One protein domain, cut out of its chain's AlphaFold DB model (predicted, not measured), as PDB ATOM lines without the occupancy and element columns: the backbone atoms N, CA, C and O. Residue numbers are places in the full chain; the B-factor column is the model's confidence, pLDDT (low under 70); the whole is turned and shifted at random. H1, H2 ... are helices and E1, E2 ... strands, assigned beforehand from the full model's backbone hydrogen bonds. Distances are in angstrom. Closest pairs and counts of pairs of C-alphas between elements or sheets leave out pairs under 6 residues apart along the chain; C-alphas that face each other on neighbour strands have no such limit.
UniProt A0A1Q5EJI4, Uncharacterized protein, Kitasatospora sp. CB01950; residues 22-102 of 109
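Overview. This is residues 22 to 102 of the 109 residues of an uncharacterized protein of Kitasatospora sp. CB01950 (UniProt A0A1Q5EJI4). A twisted sheet of four strands, E1 to E4, has one long helix, H3, packed lengthwise over one face. The short helix H2 only grazes the sheet, and the smaller H1 sits off it, past the edge strand E1. The printed part has 81 residues, with three named helices and four named strands in the order H1, E1, H2, E2, E3, E4, H3. The sheet runs E1, E2, E3, E4 and is mixed, and the class is mixed, helices and strands. The whole is compact and rounded, with a radius of gyration of the C-alphas of 11.7 A and spans of 32 by 25 by 22 A.

Along the chain. Begin in the sheet with E3, residues 66 to 71: find C-alpha 66 at (9.207, -44.563, 12.824) and run 16.2 A to C-alpha 71. Beside it are E2, residues 57 to 61, 13.2 A long, and E4, residues 78 to 81, 10.3 A long. E1 is residues 36 to 38. H3, residues 89 to 102, runs 20.0 A from C-alpha 89 at (8.522, -36.023, 12.706) to C-alpha 102 at (18.542, -31.757, -4.024). H2 is residues 45 to 51, 10.1 A long, and H1 is residues 28 to 31.

Arrangement. Look first at E2, E3 and E4, a meander, each strand the antiparallel neighbour of the one before; E2 and E3 form a hairpin, as do E3 and E4. N 60 and O 68 are 2.8 A apart, within hydrogen-bond range, as are N 67 and O 80, at 2.8 A. E1 is parallel to E2, with N 59 and O 37 2.8 A apart. E1, H2, E2 make a strand-helix-strand unit, two parallel neighbour strands with a helix between, and its crossover is right-handed. H3 is on the sheet in two layers, a helix on one face, at a height over the sheet of 7.7 A. It lies over E2 and E3 and runs along the strands, at 24 degrees to E2 on the local plane; the closest C-alphas of E2 and H3 are those of Ala 59 and Gly 94, 5.2 A apart. H2 only grazes the sheet with residues 45 to 49; its closest C-alphas to E2 are those of Ala 45 and Leu 58, 7.3 A apart. H1 is not on the sheet. Residues 22 to 23 pair, parallel, with residues 37 to 38 of E1. In H2 and H3 every O i to N i+4 pair is within hydrogen-bond range; H1 is too short for such a pair.

Size, cuts and confidence. The two C-alphas farthest apart are those of Arg 50 and Gly 84, 33.8 A. The printed part has no cut, and no link is long. Mean pLDDT of the printed part is 83.5; look for values under 70 at residues 41 to 42 and 84 to 87.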
ATOM      1  N   ALA A  22       3.812 -30.074   2.482       87.44
ATOM      2  CA  ALA A  22       2.383 -29.970   2.768       87.44
ATOM      3  C   ALA A  22       1.846 -31.279   3.352       87.44
ATOM      4  O   ALA A  22       2.325 -32.372   3.021       87.44
ATOM      5  N   ARG A  23       0.819 -31.192   4.199       87.44
ATOM      6  CA  ARG A  23       0.132 -32.399   4.656       87.44
ATOM      7  C   ARG A  23      -0.729 -33.000   3.549       87.44
ATOM      8  O   ARG A  23      -1.281 -32.292   2.709       87.44
ATOM      9  N   VAL A  24      -0.911 -34.318   3.579       85.81
ATOM     10  CA  VAL A  24      -1.780 -35.033   2.629       85.81
ATOM     11  C   VAL A  24      -3.258 -34.631   2.728       85.81
ATOM     12  O   VAL A  24      -3.982 -34.828   1.759       85.81
ATOM     13  N   ASP A  25      -3.703 -34.053   3.846       84.38
ATOM     14  CA  ASP A  25      -5.079 -33.594   4.100       84.38
ATOM     15  C   ASP A  25      -5.304 -32.096   3.813       84.38
ATOM     16  O   ASP A  25      -6.441 -31.624   3.848       84.38
ATOM     17  N   GLU A  26      -4.260 -31.339   3.469       82.56
ATOM     18  CA  GLU A  26      -4.386 -29.914   3.148       82.56
ATOM     19  C   GLU A  26      -5.182 -29.656   1.855       82.56
ATOM     20  O   GLU A  26      -5.390 -30.550   1.041       82.56
ATOM     21  N   PRO A  27      -5.643 -28.428   1.574       80.06
ATOM     22  CA  PRO A  27      -6.316 -28.130   0.312       80.06
ATOM     23  C   PRO A  27      -5.437 -28.460  -0.918       80.06
ATOM     24  O   PRO A  27      -4.228 -28.218  -0.881       80.06
ATOM     25  N   PRO A  28      -6.009 -28.945  -2.042       77.62
ATOM     26  CA  PRO A  28      -5.238 -29.320  -3.237       77.62
ATOM     27  C   PRO A  28      -4.311 -28.213  -3.747       77.62
ATOM     28  O   PRO A  28      -3.177 -28.484  -4.131       77.62
ATOM     29  N   ARG A  29      -4.757 -26.950  -3.668       77.00
ATOM     30  CA  ARG A  29      -3.966 -25.765  -4.041       77.00
ATOM     31  C   ARG A  29      -2.632 -25.641  -3.293       77.00
ATOM     32  O   ARG A  29      -1.705 -25.065  -3.841       77.00
ATOM     33  N   VAL A  30      -2.541 -26.161  -2.065       72.31
ATOM     34  CA  VAL A  30      -1.315 -26.114  -1.252       72.31
ATOM     35  C   VAL A  30      -0.422 -27.317  -1.561       72.31
ATOM     36  O   VAL A  30       0.774 -27.162  -1.780       72.31
ATOM     37  N   ARG A  31      -1.019 -28.509  -1.697       76.94
ATOM     38  CA  ARG A  31      -0.312 -29.759  -2.032       76.94
ATOM     39  C   ARG A  31       0.267 -29.790  -3.448       76.94
ATOM     40  O   ARG A  31       1.265 -30.459  -3.680       76.94
ATOM     41  N   HIS A  32      -0.354 -29.103  -4.410       76.00
ATOM     42  CA  HIS A  32       0.100 -29.102  -5.807       76.00
ATOM     43  C   HIS A  32       1.480 -28.475  -6.015       76.00
ATOM     44  O   HIS A  32       2.134 -28.802  -7.001       76.00
ATOM     45  N   LEU A  33       1.904 -27.602  -5.101       74.12
ATOM     46  CA  LEU A  33       3.198 -26.923  -5.149       74.12
ATOM     47  C   LEU A  33       4.229 -27.555  -4.204       74.12
ATOM     48  O   LEU A  33       5.308 -26.998  -4.050       74.12
ATOM     49  N   ALA A  34       3.889 -28.666  -3.541       83.50
ATOM     50  CA  ALA A  34       4.740 -29.260  -2.525       83.50
ATOM     51  C   ALA A  34       5.685 -30.320  -3.096       83.50
ATOM     52  O   ALA A  34       5.243 -31.290  -3.717       83.50
ATOM     53  N   ASP A  35       6.974 -30.175  -2.787       86.88
ATOM     54  CA  ASP A  35       7.997 -31.184  -3.086       86.88
ATOM     55  C   ASP A  35       7.927 -32.374  -2.119       86.88
ATOM     56  O   ASP A  35       8.306 -33.500  -2.457       86.88
ATOM     57  N   VAL A  36       7.423 -32.128  -0.907       89.81
ATOM     58  CA  VAL A  36       7.253 -33.128   0.144       89.81
ATOM     59  C   VAL A  36       5.800 -33.175   0.594       89.81
ATOM     60  O   VAL A  36       5.238 -32.179   1.052       89.81
ATOM     61  N   LEU A  37       5.211 -34.364   0.556       91.00
ATOM     62  CA  LEU A  37       3.930 -34.643   1.193       91.00
ATOM     63  C   LEU A  37       4.141 -35.454   2.468       91.00
ATOM     64  O   LEU A  37       4.973 -36.361   2.503       91.00
ATOM     65  N   HIS A  38       3.378 -35.156   3.518       90.25
ATOM     66  CA  HIS A  38       3.449 -35.929   4.756       90.25
ATOM     67  C   HIS A  38       2.096 -36.166   5.425       90.25
ATOM     68  O   HIS A  38       1.145 -35.411   5.245       90.25
ATOM     69  N   GLY A  39       2.027 -37.215   6.239       85.25
ATOM     70  CA  GLY A  39       0.859 -37.530   7.059       85.25
ATOM     71  C   GLY A  39       0.300 -38.925   6.814       85.25
ATOM     72  O   GLY A  39       0.829 -39.714   6.033       85.25
ATOM     73  N   THR A  40      -0.767 -39.234   7.540       73.19
ATOM     74  CA  THR A  40      -1.455 -40.525   7.509       73.19
ATOM     75  C   THR A  40      -2.613 -40.450   6.521       73.19
ATOM     76  O   THR A  40      -3.700 -39.993   6.865       73.19
ATOM     77  N   GLY A  41      -2.372 -40.849   5.275       65.25
ATOM     78  CA  GLY A  41      -3.425 -41.035   4.277       65.25
ATOM     79  C   GLY A  41      -3.618 -42.525   3.989       65.25
ATOM     80  O   GLY A  41      -2.618 -43.236   3.914       65.25
ATOM     81  N   PRO A  42      -4.857 -43.015   3.787       57.69
ATOM     82  CA  PRO A  42      -5.111 -44.398   3.360       57.69
ATOM     83  C   PRO A  42      -4.705 -44.654   1.899       57.69
ATOM     84  O   PRO A  42      -4.892 -45.747   1.374       57.69
ATOM     85  N   GLU A  43      -4.209 -43.627   1.216       72.94
ATOM     86  CA  GLU A  43      -4.024 -43.632  -0.220       72.94
ATOM     87  C   GLU A  43      -2.657 -44.208  -0.619       72.94
ATOM     88  O   GLU A  43      -1.641 -43.874   0.004       72.94
ATOM     89  N   PRO A  44      -2.596 -45.048  -1.668       80.12
ATOM     90  CA  PRO A  44      -1.335 -45.539  -2.204       80.12
ATOM     91  C   PRO A  44      -0.423 -44.386  -2.636       80.12
ATOM     92  O   PRO A  44      -0.875 -43.378  -3.182       80.12
ATOM     93  N   ALA A  45       0.889 -44.556  -2.454       80.38
ATOM     94  CA  ALA A  45       1.873 -43.552  -2.868       80.38
ATOM     95  C   ALA A  45       1.773 -43.213  -4.368       80.38
ATOM     96  O   ALA A  45       1.904 -42.049  -4.742       80.38
ATOM     97  N   ASP A  46       1.471 -44.205  -5.208       82.88
ATOM     98  CA  ASP A  46       1.335 -44.022  -6.655       82.88
ATOM     99  C   ASP A  46       0.165 -43.108  -7.020       82.88
ATOM    100  O   ASP A  46       0.274 -42.285  -7.927       82.88
ATOM    101  N   ASP A  47      -0.943 -43.207  -6.292       86.62
ATOM    102  CA  ASP A  47      -2.140 -42.396  -6.519       86.62
ATOM    103  C   ASP A  47      -1.890 -40.942  -6.097       86.62
ATOM    104  O   ASP A  47      -2.216 -39.998  -6.829       86.62
ATOM    105  N   LEU A  48      -1.198 -40.754  -4.969       84.00
ATOM    106  CA  LEU A  48      -0.713 -39.446  -4.527       84.00
ATOM    107  C   LEU A  48       0.229 -38.822  -5.557       84.00
ATOM    108  O   LEU A  48       0.058 -37.660  -5.922       84.00
ATOM    109  N   TRP A  49       1.183 -39.586  -6.081       86.50
ATOM    110  CA  TRP A  49       2.108 -39.098  -7.097       86.50
ATOM    111  C   TRP A  49       1.410 -38.731  -8.405       86.50
ATOM    112  O   TRP A  49       1.745 -37.700  -8.988       86.50
ATOM    113  N   ARG A  50       0.415 -39.502  -8.859       86.19
ATOM    114  CA  ARG A  50      -0.352 -39.137 -10.062       86.19
ATOM    115  C   ARG A  50      -1.069 -37.794  -9.905       86.19
ATOM    116  O   ARG A  50      -1.096 -37.013 -10.850       86.19
ATOM    117  N   ARG A  51      -1.601 -37.492  -8.717       84.38
ATOM    118  CA  ARG A  51      -2.270 -36.204  -8.438       84.38
ATOM    119  C   ARG A  51      -1.297 -35.063  -8.144       84.38
ATOM    120  O   ARG A  51      -1.631 -33.903  -8.369       84.38
ATOM    121  N   HIS A  52      -0.093 -35.379  -7.673       83.50
ATOM    122  CA  HIS A  52       0.932 -34.408  -7.296       83.50
ATOM    123  C   HIS A  52       2.225 -34.657  -8.091       83.50
ATOM    124  O   HIS A  52       3.205 -35.185  -7.556       83.50
ATOM    125  N   PRO A  53       2.264 -34.289  -9.387       81.50
ATOM    126  CA  PRO A  53       3.422 -34.529 -10.245       81.50
ATOM    127  C   PRO A  53       4.680 -33.765  -9.812       81.50
ATOM    128  O   PRO A  53       5.768 -34.215 -10.144       81.50
ATOM    129  N   GLY A  54       4.571 -32.695  -9.018       80.81
ATOM    130  CA  GLY A  54       5.727 -32.003  -8.424       80.81
ATOM    131  C   GLY A  54       6.324 -32.682  -7.182       80.81
ATOM    132  O   GLY A  54       7.471 -32.429  -6.844       80.81
ATOM    133  N   CYS A  55       5.598 -33.592  -6.527       87.88
ATOM    134  CA  CYS A  55       6.036 -34.184  -5.261       87.88
ATOM    135  C   CYS A  55       7.156 -35.219  -5.459       87.88
ATOM    136  O   CYS A  55       6.972 -36.247  -6.115       87.88
ATOM    137  N   ALA A  56       8.317 -34.988  -4.857       89.56
ATOM    138  CA  ALA A  56       9.456 -35.899  -4.904       89.56
ATOM    139  C   ALA A  56       9.473 -36.890  -3.728       89.56
ATOM    140  O   ALA A  56       9.972 -38.011  -3.871       89.56
ATOM    141  N   VAL A  57       8.930 -36.497  -2.570       91.62
ATOM    142  CA  VAL A  57       9.050 -37.250  -1.313       91.62
ATOM    143  C   VAL A  57       7.700 -37.390  -0.616       91.62
ATOM    144  O   VAL A  57       6.986 -36.414  -0.413       91.62
ATOM    145  N   LEU A  58       7.380 -38.605  -0.172       92.69
ATOM    146  CA  LEU A  58       6.238 -38.888   0.696       92.69
ATOM    147  C   LEU A  58       6.736 -39.412   2.046       92.69
ATOM    148  O   LEU A  58       7.433 -40.423   2.084       92.69
ATOM    149  N   ALA A  59       6.364 -38.761   3.147       92.00
ATOM    150  CA  ALA A  59       6.749 -39.152   4.503       92.00
ATOM    151  C   ALA A  59       5.530 -39.544   5.351       92.00
ATOM    152  O   ALA A  59       4.651 -38.730   5.638       92.00
ATOM    153  N   VAL A  60       5.496 -40.797   5.795       91.25
ATOM    154  CA  VAL A  60       4.377 -41.375   6.544       91.25
ATOM    155  C   VAL A  60       4.853 -41.734   7.953       91.25
ATOM    156  O   VAL A  60       5.795 -42.520   8.085       91.25
ATOM    157  N   PRO A  61       4.251 -41.172   9.016       88.62
ATOM    158  CA  PRO A  61       4.565 -41.586  10.375       88.62
ATOM    159  C   PRO A  61       4.022 -43.002  10.631       88.62
ATOM    160  O   PRO A  61       2.890 -43.321  10.271       88.62
ATOM    161  N   GLY A  62       4.846 -43.845  11.241       84.94
ATOM    162  CA  GLY A  62       4.501 -45.174  11.727       84.94
ATOM    163  C   GLY A  62       4.168 -45.174  13.225       84.94
ATOM    164  O   GLY A  62       4.474 -44.208  13.930       84.94
ATOM    165  N   PRO A  63       3.559 -46.261  13.730       79.25
ATOM    166  CA  PRO A  63       3.058 -46.348  15.105       79.25
ATOM    167  C   PRO A  63       4.161 -46.271  16.175       79.25
ATOM    168  O   PRO A  63       3.923 -45.754  17.261       79.25
ATOM    169  N   ASP A  64       5.385 -46.698  15.853       80.38
ATOM    170  CA  ASP A  64       6.487 -46.827  16.821       80.38
ATOM    171  C   ASP A  64       7.460 -45.631  16.808       80.38
ATOM    172  O   ASP A  64       8.652 -45.765  17.107       80.38
ATOM    173  N   GLY A  65       6.984 -44.458  16.377       80.56
ATOM    174  CA  GLY A  65       7.833 -43.279  16.159       80.56
ATOM    175  C   GLY A  65       8.793 -43.430  14.971       80.56
ATOM    176  O   GLY A  65       9.768 -42.681  14.834       80.56
ATOM    177  N   THR A  66       8.537 -44.417  14.113       87.88
ATOM    178  CA  THR A  66       9.207 -44.563  12.824       87.88
ATOM    179  C   THR A  66       8.592 -43.610  11.804       87.88
ATOM    180  O   THR A  66       7.434 -43.217  11.908       87.88
ATOM    181  N   VAL A  67       9.366 -43.212  10.804       89.75
ATOM    182  CA  VAL A  67       8.878 -42.497   9.627       89.75
ATOM    183  C   VAL A  67       9.313 -43.284   8.405       89.75
ATOM    184  O   VAL A  67      10.506 -43.504   8.188       89.75
ATOM    185  N   VAL A  68       8.334 -43.706   7.614       91.38
ATOM    186  CA  VAL A  68       8.549 -44.340   6.318       91.38
ATOM    187  C   VAL A  68       8.599 -43.243   5.270       91.38
ATOM    188  O   VAL A  68       7.629 -42.509   5.088       91.38
ATOM    189  N   VAL A  69       9.717 -43.131   4.566       91.75
ATOM    190  CA  VAL A  69       9.888 -42.168   3.483       91.75
ATOM    191  C   VAL A  69       9.967 -42.898   2.157       91.75
ATOM    192  O   VAL A  69      10.817 -43.762   1.956       91.75
ATOM    193  N   ARG A  70       9.096 -42.522   1.229       92.50
ATOM    194  CA  ARG A  70       9.126 -42.982  -0.156       92.50
ATOM    195  C   ARG A  70       9.639 -41.856  -1.035       92.50
ATOM    196  O   ARG A  70       9.207 -40.713  -0.901       92.50
ATOM    197  N   VAL A  71      10.559 -42.194  -1.925       90.88
ATOM    198  CA  VAL A  71      11.136 -41.258  -2.889       90.88
ATOM    199  C   VAL A  71      10.628 -41.655  -4.263       90.88
ATOM    200  O   VAL A  71      10.672 -42.831  -4.620       90.88
ATOM    201  N   ARG A  72      10.126 -40.688  -5.027       87.44
ATOM    202  CA  ARG A  72       9.649 -40.947  -6.384       87.44
ATOM    203  C   ARG A  72      10.773 -41.540  -7.240       87.44
ATOM    204  O   ARG A  72      11.896 -41.046  -7.223       87.44
ATOM    205  N   GLY A  73      10.452 -42.591  -7.996       87.19
ATOM    206  CA  GLY A  73      11.423 -43.296  -8.841       87.19
ATOM    207  C   GLY A  73      12.380 -44.214  -8.074       87.19
ATOM    208  O   GLY A  73      13.331 -44.720  -8.661       87.19
ATOM    209  N   ARG A  74      12.149 -44.433  -6.773       84.81
ATOM    210  CA  ARG A  74      12.876 -45.405  -5.958       84.81
ATOM    211  C   ARG A  74      11.901 -46.440  -5.407       84.81
ATOM    212  O   ARG A  74      10.976 -46.086  -4.684       84.81
ATOM    213  N   ASP A  75      12.173 -47.711  -5.678       82.44
ATOM    214  CA  ASP A  75      11.288 -48.805  -5.254       82.44
ATOM    215  C   ASP A  75      11.364 -49.074  -3.747       82.44
ATOM    216  O   ASP A  75      10.360 -49.355  -3.092       82.44
ATOM    217  N   ALA A  76      12.563 -48.963  -3.167       86.81
ATOM    218  CA  ALA A  76      12.779 -49.244  -1.754       86.81
ATOM    219  C   ALA A  76      12.496 -48.008  -0.875       86.81
ATOM    220  O   ALA A  76      13.152 -46.972  -1.064       86.81
ATOM    221  N   PRO A  77      11.592 -48.104   0.122       89.81
ATOM    222  CA  PRO A  77      11.380 -47.036   1.088       89.81
ATOM    223  C   PRO A  77      12.575 -46.896   2.038       89.81
ATOM    224  O   PRO A  77      13.306 -47.847   2.314       89.81
ATOM    225  N   LEU A  78      12.740 -45.696   2.584       89.62
ATOM    226  CA  LEU A  78      13.675 -45.397   3.661       89.62
ATOM    227  C   LEU A  78      12.931 -45.411   4.997       89.62
ATOM    228  O   LEU A  78      11.811 -44.911   5.098       89.62
ATOM    229  N   LEU A  79      13.565 -45.953   6.032       91.81
ATOM    230  CA  LEU A  79      13.009 -46.020   7.380       91.81
ATOM    231  C   LEU A  79      13.855 -45.168   8.316       91.81
ATOM    232  O   LEU A  79      15.062 -45.369   8.430       91.81
ATOM    233  N   PHE A  80      13.211 -44.238   9.011       88.56
ATOM    234  CA  PHE A  80      13.849 -43.386  10.007       88.56
ATOM    235  C   PHE A  80      13.218 -43.630  11.366       88.56
ATOM    236  O   PHE A  80      12.000 -43.740  11.473       88.56
ATOM    237  N   ARG A  81      14.033 -43.672  12.419       88.94
ATOM    238  CA  ARG A  81      13.548 -43.671  13.799       88.94
ATOM    239  C   ARG A  81      13.790 -42.293  14.388       88.94
ATOM    240  O   ARG A  81      14.930 -41.834  14.411       88.94
ATOM    241  N   VAL A  82      12.725 -41.628  14.825       81.69
ATOM    242  CA  VAL A  82      12.822 -40.268  15.359       81.69
ATOM    243  C   VAL A  82      12.723 -40.318  16.876       81.69
ATOM    244  O   VAL A  82      11.671 -40.595  17.445       81.69
ATOM    245  N   SER A  83      13.841 -40.042  17.536       76.62
ATOM    246  CA  SER A  83      13.919 -39.919  18.991       76.62
ATOM    247  C   SER A  83      13.376 -38.555  19.437       76.62
ATOM    248  O   SER A  83      13.682 -37.539  18.812       76.62
ATOM    249  N   GLY A  84      12.619 -38.504  20.540       65.25
ATOM    250  CA  GLY A  84      12.287 -37.238  21.213       65.25
ATOM    251  C   GLY A  84      10.935 -36.594  20.877       65.25
ATOM    252  O   GLY A  84      10.815 -35.381  20.994       65.25
ATOM    253  N   GLY A  85       9.920 -37.374  20.484       60.34
ATOM    254  CA  GLY A  85       8.510 -36.947  20.560       60.34
ATOM    255  C   GLY A  85       8.159 -35.658  19.809       60.34
ATOM    256  O   GLY A  85       7.374 -34.852  20.302       60.34
ATOM    257  N   ARG A  86       8.749 -35.422  18.632       64.88
ATOM    258  CA  ARG A  86       8.408 -34.251  17.811       64.88
ATOM    259  C   ARG A  86       7.051 -34.439  17.137       64.88
ATOM    260  O   ARG A  86       6.870 -35.389  16.380       64.88
ATOM    261  N   THR A  87       6.155 -33.473  17.333       65.81
ATOM    262  CA  THR A  87       4.795 -33.428  16.766       65.81
ATOM    263  C   THR A  87       4.730 -33.381  15.234       65.81
ATOM    264  O   THR A  87       3.662 -33.616  14.691       65.81
ATOM    265  N   ASP A  88       5.856 -33.205  14.530       79.69
ATOM    266  CA  ASP A  88       5.931 -33.191  13.059       79.69
ATOM    267  C   ASP A  88       7.123 -33.997  12.507       79.69
ATOM    268  O   ASP A  88       7.797 -33.603  11.551       79.69
ATOM    269  N   ALA A  89       7.419 -35.149  13.117       85.06
ATOM    270  CA  ALA A  89       8.522 -36.023  12.706       85.06
ATOM    271  C   ALA A  89       8.517 -36.340  11.196       85.06
ATOM    272  O   ALA A  89       9.564 -36.292  10.551       85.06
ATOM    273  N   ALA A  90       7.344 -36.599  10.614       88.69
ATOM    274  CA  ALA A  90       7.214 -36.901   9.191       88.69
ATOM    275  C   ALA A  90       7.573 -35.706   8.291       88.69
ATOM    276  O   ALA A  90       8.307 -35.875   7.319       88.69
ATOM    277  N   ALA A  91       7.124 -34.497   8.640       88.19
ATOM    278  CA  ALA A  91       7.438 -33.292   7.874       88.19
ATOM    279  C   ALA A  91       8.946 -33.006   7.897       88.19
ATOM    280  O   ALA A  91       9.554 -32.704   6.869       88.19
ATOM    281  N   LEU A  92       9.566 -33.167   9.069       86.94
ATOM    282  CA  LEU A  92      10.995 -32.949   9.260       86.94
ATOM    283  C   LEU A  92      11.843 -33.953   8.476       86.94
ATOM    284  O   LEU A  92      12.751 -33.557   7.747       86.94
ATOM    285  N   VAL A  93      11.552 -35.246   8.617       88.88
ATOM    286  CA  VAL A  93      12.303 -36.297   7.923       88.88
ATOM    287  C   VAL A  93      12.092 -36.193   6.409       88.88
ATOM    288  O   VAL A  93      13.060 -36.293   5.659       88.88
ATOM    289  N   GLY A  94      10.865 -35.926   5.950       89.31
ATOM    290  CA  GLY A  94      10.583 -35.700   4.531       89.31
ATOM    291  C   GLY A  94      11.368 -34.513   3.964       89.31
ATOM    292  O   GLY A  94      12.012 -34.646   2.925       89.31
ATOM    293  N   SER A  95      11.406 -33.393   4.695       88.12
ATOM    294  CA  SER A  95      12.211 -32.216   4.330       88.12
ATOM    295  C   SER A  95      13.702 -32.530   4.247       88.12
ATOM    296  O   SER A  95      14.381 -32.085   3.324       88.12
ATOM    297  N   LEU A  96      14.222 -33.299   5.210       86.94
ATOM    298  CA  LEU A  96      15.626 -33.702   5.249       86.94
ATOM    299  C   LEU A  96      15.986 -34.560   4.034       86.94
ATOM    300  O   LEU A  96      16.985 -34.294   3.371       86.94
ATOM    301  N   VAL A  97      15.173 -35.573   3.728       88.75
ATOM    302  CA  VAL A  97      15.399 -36.441   2.567       88.75
ATOM    303  C   VAL A  97      15.334 -35.634   1.277       88.75
ATOM    304  O   VAL A  97      16.216 -35.788   0.439       88.75
ATOM    305  N   HIS A  98      14.358 -34.733   1.138       88.56
ATOM    306  CA  HIS A  98      14.288 -33.840  -0.013       88.56
ATOM    307  C   HIS A  98      15.570 -33.014  -0.167       88.56
ATOM    308  O   HIS A  98      16.197 -33.063  -1.220       88.56
ATOM    309  N   ALA A  99      16.026 -32.354   0.902       85.12
ATOM    310  CA  ALA A  99      17.260 -31.573   0.875       85.12
ATOM    311  C   ALA A  99      18.483 -32.414   0.467       85.12
ATOM    312  O   ALA A  99      19.297 -31.957  -0.327       85.12
ATOM    313  N   LEU A 100      18.601 -33.653   0.959       84.38
ATOM    314  CA  LEU A 100      19.685 -34.568   0.576       84.38
ATOM    315  C   LEU A 100      19.628 -34.968  -0.905       84.38
ATOM    316  O   LEU A 100      20.673 -35.101  -1.536       84.38
ATOM    317  N   LEU A 101      18.431 -35.139  -1.469       83.19
ATOM    318  CA  LEU A 101      18.248 -35.431  -2.894       83.19
ATOM    319  C   LEU A 101      18.581 -34.217  -3.770       83.19
ATOM    320  O   LEU A 101      19.209 -34.370  -4.817       83.19
ATOM    321  N   SER A 102      18.220 -33.009  -3.327       80.38
ATOM    322  CA  SER A 102      18.542 -31.757  -4.024       80.38
ATOM    323  C   SER A 102      20.046 -31.449  -4.049       80.38
ATOM    324  O   SER A 102      20.490 -30.629  -4.848       80.38
TER     325      SER A 102